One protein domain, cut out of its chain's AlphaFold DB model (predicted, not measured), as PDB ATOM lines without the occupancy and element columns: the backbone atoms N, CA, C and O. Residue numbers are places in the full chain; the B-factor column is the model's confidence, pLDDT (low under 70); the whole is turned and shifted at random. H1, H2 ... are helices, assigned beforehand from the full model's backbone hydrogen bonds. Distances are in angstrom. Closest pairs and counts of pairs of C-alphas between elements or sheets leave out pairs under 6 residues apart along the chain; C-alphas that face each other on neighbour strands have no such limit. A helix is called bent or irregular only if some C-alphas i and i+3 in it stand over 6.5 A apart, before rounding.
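AT A GLANCE: This is residues 325 to 405 of the 405 residues of the protein "BHLH domain-containing protein" of Drechmeria coniospora (UniProt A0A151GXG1). Two long helices, H1 and H3, meet near their ends as a wide-open V, the last part of H1 passing the first part of H3, and from there each sticks out as a free arm, residues 325 to 336 of H1 and residues 376 to 403 of H3. Between them the chain makes a loop to one side of the meeting place, with the one-turn helix H2 in it. The printed part has 81 residues with three named helices, in the order H1, H2, H3, and no named strand, and its class is all helix. The whole is extended, with a radius of gyration of the C-alphas of 21.5 A, and it spans 75 by 34 by 15 A, the two arms making the length.

IN THESE COORDINATES: H1 holds residues 325 to 350 and measures 38.0 A from first to last C-alpha; it begins at C-alpha 325, at (225.878, 241.806, 219.069), and ends at C-alpha 350, at (211.702, 220.512, 190.977). H2 holds residues 356 to 359 and measures 5.3 A. H3, the longest helix with 39 residues, holds residues 365 to 403 and measures 57.0 A; it ends at C-alpha 403, at (178.836, 225.373, 164.844). H3 is neither bent nor irregular, but only just: C-alphas 395 and 398 are 6.5 A apart.

HOW THE PARTS SIT: H1 and H3 touch, with residues 340 to 347 of H1 and residues 365 to 372 of H3 alone. Their closest C-alphas are those of Ile 344 and Val 368, 6.7 A apart. Their lines stand at a steep tilt of 45 degrees, and they run the same way. H2 is close to H1 but not clearly touching, the closest C-alphas being those of Gln 348 and Ala 358, 5.7 A apart. H2 and H3 are only just apart, with their closest C-alphas at 8.4 A. In H1 every O i to N i+4 pair is within hydrogen-bond range, in H3 33 of 35 are, and H2 is too short for such a pair; its one O i to N i+3 pair is not within range.

THE WHOLE: The two C-alphas farthest apart are those of Asn 326 and Ser 405, 75.6 A. Residues 325 to 336 and residues 376 to 405, of which 376 to 403 belong to H3, stand free. Both links, H1 to H2 and H2 to H3, are tight, with 5 residues each. The printed part has no cut, and it ends at Ser 405, the chain's last residue. The mean pLDDT of the printed part is 95.6, that of H2 is 85, and no printed residue of this model is under 70.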
ATOM      1  N   HIS A 325     225.803 241.715 220.526       96.62
ATOM      2  CA  HIS A 325     225.878 241.806 219.069       96.62
ATOM      3  C   HIS A 325     226.248 240.467 218.414       96.62
ATOM      4  O   HIS A 325     225.579 240.041 217.478       96.62
ATOM      5  N   ASN A 326     227.256 239.765 218.942       96.50
ATOM      6  CA  ASN A 326     227.659 238.458 218.420       96.50
ATOM      7  C   ASN A 326     226.533 237.420 218.524       96.50
ATOM      8  O   ASN A 326     226.386 236.592 217.628       96.50
ATOM      9  N   GLN A 327     225.737 237.457 219.598       97.62
ATOM     10  CA  GLN A 327     224.600 236.553 219.760       97.62
ATOM     11  C   GLN A 327     223.495 236.848 218.740       97.62
ATOM     12  O   GLN A 327     222.961 235.922 218.132       97.62
ATOM     13  N   ILE A 328     223.181 238.128 218.525       97.69
ATOM     14  CA  ILE A 328     222.204 238.558 217.516       97.69
ATOM     15  C   ILE A 328     222.665 238.129 216.118       97.69
ATOM     16  O   ILE A 328     221.897 237.516 215.381       97.69
ATOM     17  N   GLU A 329     223.931 238.375 215.780       98.44
ATOM     18  CA  GLU A 329     224.521 237.993 214.494       98.44
ATOM     19  C   GLU A 329     224.525 236.469 214.293       98.44
ATOM     20  O   GLU A 329     224.186 235.976 213.217       98.44
ATOM     21  N   LYS A 330     224.846 235.696 215.339       98.19
ATOM     22  CA  LYS A 330     224.776 234.228 215.304       98.19
ATOM     23  C   LYS A 330     223.354 233.751 215.005       98.19
ATOM     24  O   LYS A 330     223.166 232.925 214.112       98.19
ATOM     25  N   ASN A 331     222.360 234.290 215.711       98.25
ATOM     26  CA  ASN A 331     220.952 233.955 215.493       98.25
ATOM     27  C   ASN A 331     220.495 234.350 214.080       98.25
ATOM     28  O   ASN A 331     219.774 233.596 213.430       98.25
ATOM     29  N   TYR A 332     220.940 235.503 213.576       98.50
ATOM     30  CA  TYR A 332     220.656 235.944 212.213       98.50
ATOM     31  C   TYR A 332     221.212 234.967 211.169       98.50
ATOM     32  O   TYR A 332     220.461 234.509 210.307       98.50
ATOM     33  N   ARG A 333     222.487 234.575 211.282       98.31
ATOM     34  CA  ARG A 333     223.120 233.609 210.365       98.31
ATOM     35  C   ARG A 333     222.457 232.237 210.399       98.31
ATOM     36  O   ARG A 333     222.336 231.609 209.352       98.31
ATOM     37  N   MET A 334     222.026 231.789 211.577       98.50
ATOM     38  CA  MET A 334     221.290 230.534 211.736       98.50
ATOM     39  C   MET A 334     219.967 230.577 210.964       98.50
ATOM     40  O   MET A 334     219.767 229.751 210.080       98.50
ATOM     41  N   ARG A 335     219.135 231.607 211.184       98.50
ATOM     42  CA  ARG A 335     217.878 231.781 210.432       98.50
ATOM     43  C   ARG A 335     218.117 231.847 208.925       98.50
ATOM     44  O   ARG A 335     217.407 231.203 208.160       98.50
ATOM     45  N   LEU A 336     219.140 232.589 208.491       98.19
ATOM     46  CA  LEU A 336     219.503 232.682 207.076       98.19
ATOM     47  C   LEU A 336     219.865 231.309 206.490       98.19
ATOM     48  O   LEU A 336     219.430 230.979 205.390       98.19
ATOM     49  N   ASN A 337     220.633 230.495 207.217       97.56
ATOM     50  CA  ASN A 337     220.951 229.133 206.792       97.56
ATOM     51  C   ASN A 337     219.698 228.247 206.715       97.56
ATOM     52  O   ASN A 337     219.565 227.504 205.744       97.56
ATOM     53  N   ASP A 338     218.751 228.375 207.646       98.19
ATOM     54  CA  ASP A 338     217.487 227.627 207.593       98.19
ATOM     55  C   ASP A 338     216.663 227.968 206.340       98.19
ATOM     56  O   ASP A 338     215.989 227.105 205.773       98.19
ATOM     57  N   HIS A 339     216.707 229.221 205.875       98.25
ATOM     58  CA  HIS A 339     216.083 229.603 204.603       98.25
ATOM     59  C   HIS A 339     216.760 228.927 203.403       98.25
ATOM     60  O   HIS A 339     216.063 228.448 202.513       98.25
ATOM     61  N   PHE A 340     218.093 228.818 203.396       97.88
ATOM     62  CA  PHE A 340     218.815 228.088 202.347       97.88
ATOM     63  C   PHE A 340     218.476 226.597 202.336       97.88
ATOM     64  O   PHE A 340     218.264 226.042 201.265       97.88
ATOM     65  N   VAL A 341     218.383 225.954 203.503       96.69
ATOM     66  CA  VAL A 341     218.003 224.533 203.597       96.69
ATOM     67  C   VAL A 341     216.604 224.308 203.022       96.69
ATOM     68  O   VAL A 341     216.411 223.401 202.215       96.69
ATOM     69  N   ARG A 342     215.642 225.174 203.367       97.81
ATOM     70  CA  ARG A 342     214.286 225.124 202.799       97.81
ATOM     71  C   ARG A 342     214.282 225.329 201.286       97.81
ATOM     72  O   ARG A 342     213.608 224.586 200.581       97.81
ATOM     73  N   LEU A 343     215.051 226.296 200.786       97.44
ATOM     74  CA  LEU A 343     215.167 226.544 199.351       97.44
ATOM     75  C   LEU A 343     215.762 225.333 198.617       97.44
ATOM     76  O   LEU A 343     215.224 224.926 197.594       97.44
ATOM     77  N   ILE A 344     216.821 224.722 199.154       96.38
ATOM     78  CA  ILE A 344     217.426 223.507 198.586       96.38
ATOM     79  C   ILE A 344     216.398 222.376 198.518       96.38
ATOM     80  O   ILE A 344     216.275 221.752 197.468       96.38
ATOM     81  N   ALA A 345     215.637 222.149 199.592       95.56
ATOM     82  CA  ALA A 345     214.612 221.108 199.619       95.56
ATOM     83  C   ALA A 345     213.563 221.310 198.512       95.56
ATOM     84  O   ALA A 345     213.235 220.364 197.804       95.56
ATOM     85  N   VAL A 346     213.089 222.544 198.302       96.75
ATOM     86  CA  VAL A 346     212.151 222.858 197.209       96.75
ATOM     87  C   VAL A 346     212.794 222.610 195.841       96.75
ATOM     88  O   VAL A 346     212.204 221.932 195.001       96.75
ATOM     89  N   LEU A 347     214.022 223.085 195.615       95.69
ATOM     90  CA  LEU A 347     214.710 222.900 194.331       95.69
ATOM     91  C   LEU A 347     214.959 221.423 194.008       95.69
ATOM     92  O   LEU A 347     214.783 221.016 192.865       95.69
ATOM     93  N   GLN A 348     215.292 220.606 195.007       94.19
ATOM     94  CA  GLN A 348     215.467 219.161 194.833       94.19
ATOM     95  C   GLN A 348     214.179 218.447 194.402       94.19
ATOM     96  O   GLN A 348     214.262 217.403 193.762       94.19
ATOM     97  N   THR A 349     212.996 218.992 194.713       94.56
ATOM     98  CA  THR A 349     211.723 218.431 194.217       94.56
ATOM     99  C   THR A 349     211.406 218.834 192.778       94.56
ATOM    100  O   THR A 349     210.671 218.125 192.098       94.56
ATOM    101  N   MET A 350     211.955 219.958 192.313       93.69
ATOM    102  CA  MET A 350     211.702 220.512 190.977       93.69
ATOM    103  C   MET A 350     212.715 220.051 189.928       93.69
ATOM    104  O   MET A 350     212.448 220.127 188.729       93.69
ATOM    105  N   VAL A 351     213.905 219.639 190.359       91.56
ATOM    106  CA  VAL A 351     214.993 219.232 189.470       91.56
ATOM    107  C   VAL A 351     214.971 217.709 189.282       91.56
ATOM    108  O   VAL A 351     214.814 216.980 190.263       91.56
ATOM    109  N   PRO A 352     215.129 217.200 188.043       89.44
ATOM    110  CA  PRO A 352     215.251 215.766 187.798       89.44
ATOM    111  C   PRO A 352     216.398 215.155 188.610       89.44
ATOM    112  O   PRO A 352     217.446 215.773 188.789       89.44
ATOM    113  N   LYS A 353     216.234 213.907 189.063       86.62
ATOM    114  CA  LYS A 353     217.237 213.209 189.893       86.62
ATOM    115  C   LYS A 353     218.600 213.029 189.210       86.62
ATOM    116  O   LYS A 353     219.579 212.769 189.902       86.62
ATOM    117  N   ASP A 354     218.649 213.177 187.890       82.00
ATOM    118  CA  ASP A 354     219.855 213.007 187.080       82.00
ATOM    119  C   ASP A 354     220.749 214.256 187.064       82.00
ATOM    120  O   ASP A 354     221.877 214.200 186.579       82.00
ATOM    121  N   ASP A 355     220.267 215.384 187.591       85.81
ATOM    122  CA  ASP A 355     221.037 216.623 187.619       85.81
ATOM    123  C   ASP A 355     222.120 216.584 188.715       85.81
ATOM    124  O   ASP A 355     221.918 216.092 189.833       85.81
ATOM    125  N   GLU A 356     223.284 217.163 188.417       85.75
ATOM    126  CA  GLU A 356     224.437 217.236 189.323       85.75
ATOM    127  C   GLU A 356     224.074 217.962 190.632       85.75
ATOM    128  O   GLU A 356     224.592 217.665 191.712       85.75
ATOM    129  N   PHE A 357     223.104 218.877 190.566       86.06
ATOM    130  CA  PHE A 357     222.591 219.567 191.745       86.06
ATOM    131  C   PHE A 357     221.842 218.637 192.711       86.06
ATOM    132  O   PHE A 357     221.964 218.798 193.927       86.06
ATOM    133  N   ALA A 358     221.085 217.662 192.198       81.62
ATOM    134  CA  ALA A 358     220.318 216.726 193.022       81.62
ATOM    135  C   ALA A 358     221.224 215.700 193.721       81.62
ATOM    136  O   ALA A 358     220.931 215.257 194.832       81.62
ATOM    137  N   THR A 359     222.344 215.350 193.086       86.12
ATOM    138  CA  THR A 359     223.333 214.406 193.629       86.12
ATOM    139  C   THR A 359     224.343 215.068 194.569       86.12
ATOM    140  O   THR A 359     224.932 214.397 195.420       86.12
ATOM    141  N   SER A 360     224.517 216.390 194.485       87.25
ATOM    142  CA  SER A 360     225.381 217.131 195.401       87.25
ATOM    143  C   SER A 360     224.782 217.200 196.807       87.25
ATOM    144  O   SER A 360     223.772 217.857 197.058       87.25
ATOM    145  N   ARG A 361     225.457 216.561 197.771       84.38
ATOM    146  CA  ARG A 361     225.054 216.545 199.189       84.38
ATOM    147  C   ARG A 361     225.000 217.945 199.818       84.38
ATOM    148  O   ARG A 361     224.328 218.131 200.827       84.38
ATOM    149  N   ALA A 362     225.733 218.909 199.258       90.75
ATOM    150  CA  ALA A 362     225.906 220.241 199.829       90.75
ATOM    151  C   ALA A 362     226.216 221.284 198.732       90.75
ATOM    152  O   ALA A 362     227.374 221.685 198.571       90.75
ATOM    153  N   PRO A 363     225.212 221.735 197.957       93.56
ATOM    154  CA  PRO A 363     225.429 222.730 196.914       93.56
ATOM    155  C   PRO A 363     225.905 224.063 197.506       93.56
ATOM    156  O   PRO A 363     225.499 224.474 198.597       93.56
ATOM    157  N   SER A 364     226.767 224.774 196.772       96.38
ATOM    158  CA  SER A 364     227.217 226.105 197.195       96.38
ATOM    159  C   SER A 364     226.048 227.097 197.201       96.38
ATOM    160  O   SER A 364     225.185 227.045 196.326       96.38
ATOM    161  N   LYS A 365     226.032 228.059 198.136       95.94
ATOM    162  CA  LYS A 365     224.958 229.074 198.215       95.94
ATOM    163  C   LYS A 365     224.756 229.831 196.898       95.94
ATOM    164  O   LYS A 365     223.623 230.104 196.526       95.94
ATOM    165  N   GLY A 366     225.843 230.133 196.185       97.75
ATOM    166  CA  GLY A 366     225.773 230.765 194.864       97.75
ATOM    167  C   GLY A 366     225.095 229.872 193.822       97.75
ATOM    168  O   GLY A 366     224.231 230.346 193.093       97.75
ATOM    169  N   ALA A 367     225.421 228.574 193.797       96.06
ATOM    170  CA  ALA A 367     224.766 227.615 192.907       96.06
ATOM    171  C   ALA A 367     223.269 227.463 193.222       96.06
ATOM    172  O   ALA A 367     222.459 227.460 192.301       96.06
ATOM    173  N   VAL A 368     222.898 227.416 194.509       96.81
ATOM    174  CA  VAL A 368     221.491 227.378 194.949       96.81
ATOM    175  C   VAL A 368     220.718 228.591 194.424       96.81
ATOM    176  O   VAL A 368     219.630 228.430 193.880       96.81
ATOM    177  N   LEU A 369     221.278 229.799 194.556       98.19
ATOM    178  CA  LEU A 369     220.624 231.023 194.082       98.19
ATOM    179  C   LEU A 369     220.508 231.060 192.554       98.19
ATOM    180  O   LEU A 369     219.433 231.356 192.045       98.19
ATOM    181  N   ASN A 370     221.574 230.711 191.830       97.31
ATOM    182  CA  ASN A 370     221.554 230.680 190.366       97.31
ATOM    183  C   ASN A 370     220.496 229.701 189.836       97.31
ATOM    184  O   ASN A 370     219.730 230.051 188.939       97.31
ATOM    185  N   LEU A 371     220.417 228.504 190.424       96.31
ATOM    186  CA  LEU A 371     219.417 227.507 190.057       96.31
ATOM    187  C   LEU A 371     217.995 227.975 190.390       96.31
ATOM    188  O   LEU A 371     217.097 227.824 189.566       96.31
ATOM    189  N   ALA A 372     217.786 228.587 191.561       97.81
ATOM    190  CA  ALA A 372     216.489 229.158 191.920       97.81
ATOM    191  C   ALA A 372     216.042 230.230 190.917       97.81
ATOM    192  O   ALA A 372     214.893 230.223 190.478       97.81
ATOM    193  N   THR A 373     216.951 231.119 190.509       98.31
ATOM    194  CA  THR A 373     216.668 232.128 189.483       98.31
ATOM    195  C   THR A 373     216.314 231.483 188.147       98.31
ATOM    196  O   THR A 373     215.324 231.872 187.532       98.31
ATOM    197  N   GLN A 374     217.072 230.474 187.709       97.50
ATOM    198  CA  GLN A 374     216.781 229.750 186.473       97.50
ATOM    199  C   GLN A 374     215.388 229.106 186.512       97.50
ATOM    200  O   GLN A 374     214.615 229.282 185.573       97.50
ATOM    201  N   LYS A 375     215.042 228.430 187.614       96.81
ATOM    202  CA  LYS A 375     213.733 227.784 187.782       96.81
ATOM    203  C   LYS A 375     212.575 228.772 187.823       96.81
ATOM    204  O   LYS A 375     211.555 228.527 187.189       96.81
ATOM    205  N   LEU A 376     212.743 229.919 188.479       98.12
ATOM    206  CA  LEU A 376     211.734 230.979 188.450       98.12
ATOM    207  C   LEU A 376     211.499 231.515 187.032       98.12
ATOM    208  O   LEU A 376     210.353 231.729 186.644       98.12
ATOM    209  N   LEU A 377     212.562 231.710 186.245       98.19
ATOM    210  CA  LEU A 377     212.445 232.176 184.860       98.19
ATOM    211  C   LEU A 377     211.780 231.135 183.950       98.19
ATOM    212  O   LEU A 377     210.944 231.500 183.123       98.19
ATOM    213  N   GLU A 378     212.124 229.859 184.123       97.69
ATOM    214  CA  GLU A 378     211.505 228.731 183.418       97.69
ATOM    215  C   GLU A 378     209.998 228.678 183.710       97.69
ATOM    216  O   GLU A 378     209.195 228.806 182.785       97.69
ATOM    217  N   MET A 379     209.608 228.644 184.988       97.69
ATOM    218  CA  MET A 379     208.201 228.651 185.406       97.69
ATOM    219  C   MET A 379     207.448 229.897 184.920       97.69
ATOM    220  O   MET A 379     206.297 229.809 184.500       97.69
ATOM    221  N   ALA A 380     208.082 231.072 184.939       98.06
ATOM    222  CA  ALA A 380     207.473 232.296 184.424       98.06
ATOM    223  C   ALA A 380     207.285 232.262 182.897       98.06
ATOM    224  O   ALA A 380     206.374 232.899 182.364       98.06
ATOM    225  N   SER A 381     208.149 231.557 182.162       98.38
ATOM    226  CA  SER A 381     207.957 231.332 180.726       98.38
ATOM    227  C   SER A 381     206.817 230.351 180.457       98.38
ATOM    228  O   SER A 381     205.931 230.677 179.672       98.38
ATOM    229  N   GLU A 382     206.767 229.234 181.182       98.19
ATOM    230  CA  GLU A 382     205.712 228.226 181.064       98.19
ATOM    231  C   GLU A 382     204.338 228.812 181.398       98.19
ATOM    232  O   GLU A 382     203.401 228.677 180.618       98.19
ATOM    233  N   ASN A 383     204.229 229.560 182.499       98.44
ATOM    234  CA  ASN A 383     202.979 230.206 182.891       98.44
ATOM    235  C   ASN A 383     202.483 231.192 181.815       98.44
ATOM    236  O   ASN A 383     201.295 231.239 181.509       98.44
ATOM    237  N   ARG A 384     203.388 231.933 181.159       98.56
ATOM    238  CA  ARG A 384     203.011 232.811 180.036       98.56
ATOM    239  C   ARG A 384     202.459 232.030 178.845       98.56
ATOM    240  O   ARG A 384     201.511 232.503 178.223       98.56
ATOM    241  N   GLU A 385     203.026 230.873 178.518       98.62
ATOM    242  CA  GLU A 385     202.504 230.024 177.439       98.62
ATOM    243  C   GLU A 385     201.163 229.384 177.816       98.62
ATOM    244  O   GLU A 385     200.231 229.405 177.014       98.62
ATOM    245  N   LEU A 386     201.013 228.913 179.058       98.56
ATOM    246  CA  LEU A 386     199.746 228.377 179.560       98.56
ATOM    247  C   LEU A 386     198.629 229.426 179.529       98.56
ATOM    248  O   LEU A 386     197.527 229.126 179.082       98.56
ATOM    249  N   VAL A 387     198.909 230.671 179.924       98.56
ATOM    250  CA  VAL A 387     197.934 231.772 179.849       98.56
ATOM    251  C   VAL A 387     197.502 232.045 178.406       98.56
ATOM    252  O   VAL A 387     196.313 232.242 178.151       98.56
ATOM    253  N   LYS A 388     198.434 232.027 177.442       98.56
ATOM    254  CA  LYS A 388     198.090 232.171 176.016       98.56
ATOM    255  C   LYS A 388     197.200 231.030 175.536       98.56
ATOM    256  O   LYS A 388     196.256 231.271 174.790       98.56
ATOM    257  N   GLU A 389     197.501 229.805 175.953       98.56
ATOM    258  CA  GLU A 389     196.741 228.626 175.551       98.56
ATOM    259  C   GLU A 389     195.332 228.625 176.148       98.56
ATOM    260  O   GLU A 389     194.368 228.362 175.431       98.56
ATOM    261  N   VAL A 390     195.187 229.010 177.418       98.62
ATOM    262  CA  VAL A 390     193.877 229.216 178.051       98.62
ATOM    263  C   VAL A 390     193.070 230.253 177.272       98.62
ATOM    264  O   VAL A 390     191.957 229.951 176.853       98.62
ATOM    265  N   ALA A 391     193.650 231.418 176.967       98.50
ATOM    266  CA  ALA A 391     192.966 232.452 176.188       98.50
ATOM    267  C   ALA A 391     192.564 231.963 174.781       98.50
ATOM    268  O   ALA A 391     191.477 232.264 174.282       98.50
ATOM    269  N   ARG A 392     193.421 231.163 174.130       98.38
ATOM    270  CA  ARG A 392     193.124 230.542 172.832       98.38
ATOM    271  C   ARG A 392     191.944 229.576 172.940       98.38
ATOM    272  O   ARG A 392     191.035 229.641 172.112       98.38
ATOM    273  N   LEU A 393     191.936 228.700 173.942       98.25
ATOM    274  CA  LEU A 393     190.857 227.738 174.171       98.25
ATOM    275  C   LEU A 393     189.540 228.440 174.512       98.25
ATOM    276  O   LEU A 393     188.513 228.116 173.918       98.25
ATOM    277  N   GLU A 394     189.577 229.453 175.375       98.12
ATOM    278  CA  GLU A 394     188.420 230.291 175.707       98.12
ATOM    279  C   GLU A 394     187.816 230.958 174.466       98.12
ATOM    280  O   GLU A 394     186.596 231.070 174.364       98.12
ATOM    281  N   SER A 395     188.642 231.334 173.480       97.88
ATOM    282  CA  SER A 395     188.158 231.886 172.208       97.88
ATOM    283  C   SER A 395     187.517 230.840 171.280       97.88
ATOM    284  O   SER A 395     186.615 231.169 170.510       97.88
ATOM    285  N   LEU A 396     187.938 229.571 171.361       98.00
ATOM    286  CA  LEU A 396     187.441 228.488 170.501       98.00
ATOM    287  C   LEU A 396     186.153 227.844 171.008       98.00
ATOM    288  O   LEU A 396     185.301 227.471 170.202       98.00
ATOM    289  N   VAL A 397     185.986 227.725 172.326       98.12
ATOM    290  CA  VAL A 397     184.774 227.165 172.946       98.12
ATOM    291  C   VAL A 397     183.475 227.782 172.391       98.12
ATOM    292  O   VAL A 397     182.594 227.019 171.984       98.12
ATOM    293  N   PRO A 398     183.310 229.118 172.303       97.38
ATOM    294  CA  PRO A 398     182.092 229.706 171.747       97.38
ATOM    295  C   PRO A 398     181.949 229.477 170.236       97.38
ATOM    296  O   PRO A 398     180.822 229.357 169.756       97.38
ATOM    297  N   ALA A 399     183.055 229.390 169.488       96.50
ATOM    298  CA  ALA A 399     183.019 229.116 168.051       96.50
ATOM    299  C   ALA A 399     182.467 227.710 167.774       96.50
ATOM    300  O   ALA A 399     181.519 227.561 167.008       96.50
ATOM    301  N   ILE A 400     182.971 226.707 168.496       97.62
ATOM    302  CA  ILE A 400     182.488 225.323 168.399       97.62
ATOM    303  C   ILE A 400     181.020 225.236 168.829       97.62
ATOM    304  O   ILE A 400     180.209 224.608 168.152       97.62
ATOM    305  N   LYS A 401     180.644 225.923 169.918       97.00
ATOM    306  CA  LYS A 401     179.251 225.962 170.385       97.00
ATOM    307  C   LYS A 401     178.299 226.519 169.319       97.00
ATOM    308  O   LYS A 401     177.179 226.027 169.196       97.00
ATOM    309  N   LYS A 402     178.744 227.511 168.542       96.62
ATOM    310  CA  LYS A 402     177.975 228.094 167.435       96.62
ATOM    311  C   LYS A 402     177.862 227.157 166.232       96.62
ATOM    312  O   LYS A 402     176.830 227.169 165.584       96.62
ATOM    313  N   GLU A 403     178.889 226.368 165.929       95.56
ATOM    314  CA  GLU A 403     178.836 225.373 164.844       95.56
ATOM    315  C   GLU A 403     177.957 224.162 165.192       95.56
ATOM    316  O   GLU A 403     177.439 223.496 164.301       95.56
ATOM    317  N   SER A 404     177.781 223.880 166.486       95.81
ATOM    318  CA  SER A 404     176.961 222.766 166.977       95.81
ATOM    319  C   SER A 404     175.473 223.083 167.188       95.81
ATOM    320  O   SER A 404     174.708 222.166 167.487       95.81
ATOM    321  N   SER A 405     175.073 224.356 167.085       86.81
ATOM    322  CA  SER A 405     173.687 224.829 167.252       86.81
ATOM    323  C   SER A 405     173.092 225.249 165.923       86.81
ATOM    324  O   SER A 405     171.845 225.173 165.846       86.81
TER     325      SER A 405